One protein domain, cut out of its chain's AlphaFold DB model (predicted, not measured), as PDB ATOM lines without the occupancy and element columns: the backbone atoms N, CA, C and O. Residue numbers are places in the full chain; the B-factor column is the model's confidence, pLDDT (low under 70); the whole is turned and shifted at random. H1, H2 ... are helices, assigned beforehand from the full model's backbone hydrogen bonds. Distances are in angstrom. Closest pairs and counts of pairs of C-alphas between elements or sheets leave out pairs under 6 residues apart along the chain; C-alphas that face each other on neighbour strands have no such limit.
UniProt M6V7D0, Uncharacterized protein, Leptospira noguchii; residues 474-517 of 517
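AT A GLANCE: This is residues 474 to 517 of the 517 residues of an uncharacterized protein of Leptospira noguchii (UniProt M6V7D0). Three helices form an open, three-sided frame: H1, the longest, makes one long side, H3 runs back as the other, and the short helix H2 bridges the end where those two spread apart. At the other end the frame closes, where the first residues of H1 meet H3, with Lys 474 near Ile 515. The printed part has 44 residues with three named helices, in the order H1, H2, H3 along the chain, and no named strand; its class is all helix. It is only just compact, close to loose, with a radius of gyration of the C-alphas of 10.7 A, and its outline is only just elongated, with spans of 31 by 19 by 11 A.

HOW THE PARTS SIT: The longest helix, H1, residues 474 to 489, touches H3, residues 503 to 515, with residues 474 to 481 alone. There are 8 pairs of C-alphas within 8 A between these two helices, and the closest C-alphas, those of Lys 474 and Ile 515, are 6.2 A apart. H1 and H3 run opposite ways at a steep tilt of 44 degrees, and their centres are 11.1 A apart. H2, residues 493 to 501, is close to H1 but not clearly touching it; their closest C-alphas, those of Leu 488 and Ile 496, are 6.7 A apart. These two run opposite ways at a steep tilt of 46 degrees. H2 is also close to H3 but not clearly touching it, with the C-alphas of Phe 499 and Phe 505 the closest at 6.1 A. The lines of H2 and H3 are about perpendicular, at 79 degrees. In H1, H2 and H3 every O i to N i+4 pair is within hydrogen-bond range.

IN THESE COORDINATES: H1 begins at C-alpha 474, at (152.882, 197.818, 190.219), and measures 22.3 A from first to last C-alpha, ending at Gly 489. H2 runs from Asp 493, with its C-alpha at (153.071, 179.170, 213.088), to Arg 501, 12.4 A from first to last C-alpha. H3 runs from Asp 503 to Ile 515, 18.8 A from first to last C-alpha, and ends with C-alpha 515 at (156.776, 193.215, 191.536).

THE WHOLE: The two C-alphas farthest apart are those of Lys 474 and Asp 494, at 30.9 A, while the first and last printed C-alphas, those of Lys 474 and Val 517, are 10.7 A apart. The printed part has no cut, and it ends at Val 517, the chain's last residue. The link from H1 to H2, with 3 residues, is tight, and so is the link from H2 to H3, with 1 residue. The mean pLDDT of the printed part is 89.8, and one printed residue, Val 517, is under 70.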
ATOM      1  N   LYS A 474     151.711 198.508 189.638       85.75
ATOM      2  CA  LYS A 474     152.882 197.818 190.219       85.75
ATOM      3  C   LYS A 474     153.241 198.325 191.628       85.75
ATOM      4  O   LYS A 474     153.590 197.526 192.494       85.75
ATOM      5  N   ASP A 475     153.119 199.630 191.865       87.88
ATOM      6  CA  ASP A 475     153.392 200.247 193.170       87.88
ATOM      7  C   ASP A 475     152.312 199.918 194.210       87.88
ATOM      8  O   ASP A 475     152.599 199.762 195.399       87.88
ATOM      9  N   GLU A 476     151.065 199.775 193.770       90.38
ATOM     10  CA  GLU A 476     149.944 199.361 194.608       90.38
ATOM     11  C   GLU A 476     150.020 197.875 194.955       90.38
ATOM     12  O   GLU A 476     149.895 197.516 196.121       90.38
ATOM     13  N   MET A 477     150.349 197.019 193.987       87.38
ATOM     14  CA  MET A 477     150.614 195.600 194.217       87.38
ATOM     15  C   MET A 477     151.796 195.405 195.173       87.38
ATOM     16  O   MET A 477     151.739 194.541 196.041       87.38
ATOM     17  N   LYS A 478     152.822 196.265 195.102       89.44
ATOM     18  CA  LYS A 478     153.910 196.303 196.087       89.44
ATOM     19  C   LYS A 478     153.450 196.696 197.481       89.44
ATOM     20  O   LYS A 478     153.864 196.062 198.450       89.44
ATOM     21  N   ARG A 479     152.569 197.687 197.596       91.56
ATOM     22  CA  ARG A 479     151.960 198.052 198.880       91.56
ATOM     23  C   ARG A 479     151.127 196.905 199.453       91.56
ATOM     24  O   ARG A 479     151.282 196.595 200.629       91.56
ATOM     25  N   ILE A 480     150.292 196.270 198.630       90.38
ATOM     26  CA  ILE A 480     149.450 195.137 199.030       90.38
ATOM     27  C   ILE A 480     150.321 193.957 199.468       90.38
ATOM     28  O   ILE A 480     150.089 193.404 200.533       90.38
ATOM     29  N   MET A 481     151.357 193.612 198.703       90.50
ATOM     30  CA  MET A 481     152.254 192.504 199.040       90.50
ATOM     31  C   MET A 481     153.067 192.754 200.311       90.50
ATOM     32  O   MET A 481     153.219 191.844 201.117       90.50
ATOM     33  N   THR A 482     153.515 193.992 200.535       91.19
ATOM     34  CA  THR A 482     154.189 194.372 201.790       91.19
ATOM     35  C   THR A 482     153.239 194.252 202.983       91.19
ATOM     36  O   THR A 482     153.627 193.767 204.037       91.19
ATOM     37  N   TYR A 483     151.983 194.672 202.815       92.00
ATOM     38  CA  TYR A 483     150.966 194.526 203.853       92.00
ATOM     39  C   TYR A 483     150.674 193.048 204.136       92.00
ATOM     40  O   TYR A 483     150.680 192.641 205.288       92.00
ATOM     41  N   LEU A 484     150.494 192.221 203.102       91.62
ATOM     42  CA  LEU A 484     150.281 190.781 203.268       91.62
ATOM     43  C   LEU A 484     151.450 190.090 203.978       91.62
ATOM     44  O   LEU A 484     151.196 189.245 204.828       91.62
ATOM     45  N   ASP A 485     152.696 190.468 203.686       91.19
ATOM     46  CA  ASP A 485     153.874 189.964 204.406       91.19
ATOM     47  C   ASP A 485     153.811 190.298 205.909       91.19
ATOM     48  O   ASP A 485     154.031 189.435 206.756       91.19
ATOM     49  N   GLU A 486     153.392 191.519 206.258       93.94
ATOM     50  CA  GLU A 486     153.195 191.926 207.653       93.94
ATOM     51  C   GLU A 486     152.060 191.145 208.339       93.94
ATOM     52  O   GLU A 486     152.200 190.756 209.498       93.94
ATOM     53  N   LEU A 487     150.946 190.855 207.652       93.81
ATOM     54  CA  LEU A 487     149.898 189.991 208.216       93.81
ATOM     55  C   LEU A 487     150.381 188.555 208.409       93.81
ATOM     56  O   LEU A 487     150.114 187.963 209.454       93.81
ATOM     57  N   LEU A 488     151.079 188.001 207.416       89.31
ATOM     58  CA  LEU A 488     151.591 186.632 207.464       89.31
ATOM     59  C   LEU A 488     152.641 186.470 208.565       89.31
ATOM     60  O   LEU A 488     152.632 185.455 209.254       89.31
ATOM     61  N   GLY A 489     153.475 187.484 208.803       89.69
ATOM     62  CA  GLY A 489     154.423 187.498 209.917       89.69
ATOM     63  C   GLY A 489     153.772 187.568 211.306       89.69
ATOM     64  O   GLY A 489     154.419 187.229 212.293       89.69
ATOM     65  N   ASN A 490     152.505 187.988 211.396       92.94
ATOM     66  CA  ASN A 490     151.743 188.058 212.648       92.94
ATOM     67  C   ASN A 490     150.809 186.849 212.867       92.94
ATOM     68  O   ASN A 490     150.146 186.773 213.906       92.94
ATOM     69  N   LEU A 491     150.722 185.918 211.910       93.31
ATOM     70  CA  LEU A 491     149.922 184.698 212.048       93.31
ATOM     71  C   LEU A 491     150.626 183.685 212.979       93.31
ATOM     72  O   LEU A 491     151.853 183.638 213.021       93.31
ATOM     73  N   PRO A 492     149.887 182.835 213.714       95.06
ATOM     74  CA  PRO A 492     150.487 181.710 214.427       95.06
ATOM     75  C   PRO A 492     151.135 180.705 213.459       95.06
ATOM     76  O   PRO A 492     150.611 180.457 212.370       95.06
ATOM     77  N   ASP A 493     152.231 180.075 213.896       92.69
ATOM     78  CA  ASP A 493     153.071 179.170 213.088       92.69
ATOM     79  C   ASP A 493     152.293 178.042 212.396       92.69
ATOM     80  O   ASP A 493     152.654 177.616 211.298       92.69
ATOM     81  N   ASP A 494     151.220 177.555 213.017       93.94
ATOM     82  CA  ASP A 494     150.371 176.509 212.445       93.94
ATOM     83  C   ASP A 494     149.661 176.976 211.168       93.94
ATOM     84  O   ASP A 494     149.680 176.260 210.165       93.94
ATOM     85  N   LEU A 495     149.129 178.204 211.165       92.88
ATOM     86  CA  LEU A 495     148.481 178.805 209.995       92.88
ATOM     87  C   LEU A 495     149.504 179.247 208.944       92.88
ATOM     88  O   LEU A 495     149.234 179.131 207.752       92.88
ATOM     89  N   ILE A 496     150.695 179.702 209.355       92.12
ATOM     90  CA  ILE A 496     151.795 179.991 208.416       92.12
ATOM     91  C   ILE A 496     152.201 178.710 207.680       92.12
ATOM     92  O   ILE A 496     152.364 178.709 206.460       92.12
ATOM     93  N   ARG A 497     152.335 177.597 208.407       91.00
ATOM     94  CA  ARG A 497     152.675 176.288 207.840       91.00
ATOM     95  C   ARG A 497     151.590 175.774 206.899       91.00
ATOM     96  O   ARG A 497     151.926 175.257 205.836       91.00
ATOM     97  N   GLU A 498     150.318 175.933 207.242       92.62
ATOM     98  CA  GLU A 498     149.205 175.606 206.346       92.62
ATOM     99  C   GLU A 498     149.214 176.481 205.086       92.62
ATOM    100  O   GLU A 498     149.186 175.955 203.973       92.62
ATOM    101  N   PHE A 499     149.371 177.799 205.244       91.81
ATOM    102  CA  PHE A 499     149.467 178.731 204.125       91.81
ATOM    103  C   PHE A 499     150.640 178.382 203.205       91.81
ATOM    104  O   PHE A 499     150.446 178.317 201.995       91.81
ATOM    105  N   SER A 500     151.815 178.058 203.758       90.56
ATOM    106  CA  SER A 500     153.010 177.668 202.987       90.56
ATOM    107  C   SER A 500     152.826 176.397 202.149       90.56
ATOM    108  O   SER A 500     153.526 176.209 201.159       90.56
ATOM    109  N   ARG A 501     151.887 175.528 202.540       91.69
ATOM    110  CA  ARG A 501     151.512 174.315 201.800       91.69
ATOM    111  C   ARG A 501     150.368 174.557 200.816       91.69
ATOM    112  O   ARG A 501     150.057 173.664 200.037       91.69
ATOM    113  N   SER A 502     149.724 175.720 200.880       92.00
ATOM    114  CA  SER A 502     148.608 176.074 200.008       92.00
ATOM    115  C   SER A 502     149.094 176.624 198.666       92.00
ATOM    116  O   SER A 502     150.100 177.332 198.591       92.00
ATOM    117  N   ASP A 503     148.308 176.404 197.613       90.19
ATOM    118  CA  ASP A 503     148.560 176.965 196.277       90.19
ATOM    119  C   ASP A 503     148.567 178.510 196.272       90.19
ATOM    120  O   ASP A 503     149.152 179.154 195.395       90.19
ATOM    121  N   TYR A 504     147.951 179.131 197.285       89.12
ATOM    122  CA  TYR A 504     147.954 180.580 197.476       89.12
ATOM    123  C   TYR A 504     149.339 181.124 197.841       89.12
ATOM    124  O   TYR A 504     149.639 182.275 197.513       89.12
ATOM    125  N   PHE A 505     150.206 180.316 198.458       91.69
ATOM    126  CA  PHE A 505     151.589 180.707 198.724       91.69
ATOM    127  C   PHE A 505     152.407 180.806 197.436       91.69
ATOM    128  O   PHE A 505     153.156 181.769 197.258       91.69
ATOM    129  N   GLU A 506     152.211 179.888 196.488       90.94
ATOM    130  CA  GLU A 506     152.864 179.986 195.179       90.94
ATOM    131  C   GLU A 506     152.367 181.198 194.385       90.94
ATOM    132  O   GLU A 506     153.155 181.895 193.735       90.94
ATOM    133  N   LEU A 507     151.076 181.532 194.498       90.31
ATOM    134  CA  LEU A 507     150.534 182.763 193.921       90.31
ATOM    135  C   LEU A 507     151.162 184.015 194.548       90.31
ATOM    136  O   LEU A 507     151.581 184.922 193.823       90.31
ATOM    137  N   TYR A 508     151.257 184.057 195.876       89.75
ATOM    138  CA  TYR A 508     151.912 185.133 196.619       89.75
ATOM    139  C   TYR A 508     153.379 185.297 196.187       89.75
ATOM    140  O   TYR A 508     153.800 186.396 195.815       89.75
ATOM    141  N   LYS A 509     154.135 184.197 196.117       89.38
ATOM    142  CA  LYS A 509     155.540 184.172 195.687       89.38
ATOM    143  C   LYS A 509     155.713 184.638 194.240       89.38
ATOM    144  O   LYS A 509     156.622 185.418 193.939       89.38
ATOM    145  N   LYS A 510     154.824 184.211 193.338       90.50
ATOM    146  CA  LYS A 510     154.796 184.675 191.942       90.50
ATOM    147  C   LYS A 510     154.545 186.176 191.863       90.50
ATOM    148  O   LYS A 510     155.225 186.855 191.091       90.50
ATOM    149  N   LEU A 511     153.619 186.698 192.669       89.12
ATOM    150  CA  LEU A 511     153.358 188.132 192.721       89.12
ATOM    151  C   LEU A 511     154.567 188.900 193.254       89.12
ATOM    152  O   LEU A 511     154.989 189.830 192.573       89.12
ATOM    153  N   MET A 512     155.170 188.482 194.374       86.19
ATOM    154  CA  MET A 512     156.393 189.082 194.945       86.19
ATOM    155  C   MET A 512     157.523 189.161 193.908       86.19
ATOM    156  O   MET A 512     158.084 190.234 193.661       86.19
ATOM    157  N   LYS A 513     157.764 188.060 193.181       88.69
ATOM    158  CA  LYS A 513     158.734 188.013 192.077       88.69
ATOM    159  C   LYS A 513     158.370 188.970 190.934       88.69
ATOM    160  O   LYS A 513     159.251 189.628 190.383       88.69
ATOM    161  N   GLN A 514     157.089 189.072 190.577       85.12
ATOM    162  CA  GLN A 514     156.602 189.946 189.504       85.12
ATOM    163  C   GLN A 514     156.773 191.438 189.834       85.12
ATOM    164  O   GLN A 514     157.093 192.244 188.950       85.12
ATOM    165  N   ILE A 515     156.592 191.825 191.097       86.25
ATOM    166  CA  ILE A 515     156.776 193.215 191.536       86.25
ATOM    167  C   ILE A 515     158.223 193.556 191.914       86.25
ATOM    168  O   ILE A 515     158.550 194.745 191.976       86.25
ATOM    169  N   GLY A 516     159.099 192.559 192.073       79.06
ATOM    170  CA  GLY A 516     160.505 192.745 192.444       79.06
ATOM    171  C   GLY A 516     160.658 193.221 193.889       79.06
ATOM    172  O   GLY A 516     161.360 194.209 194.136       79.06
ATOM    173  N   VAL A 517     159.920 192.584 194.800       65.50
ATOM    174  CA  VAL A 517     160.050 192.750 196.255       65.50
ATOM    175  C   VAL A 517     160.812 191.574 196.830       65.50
ATOM    176  O   VAL A 517     160.562 190.441 196.358       65.50
TER     177      VAL A 517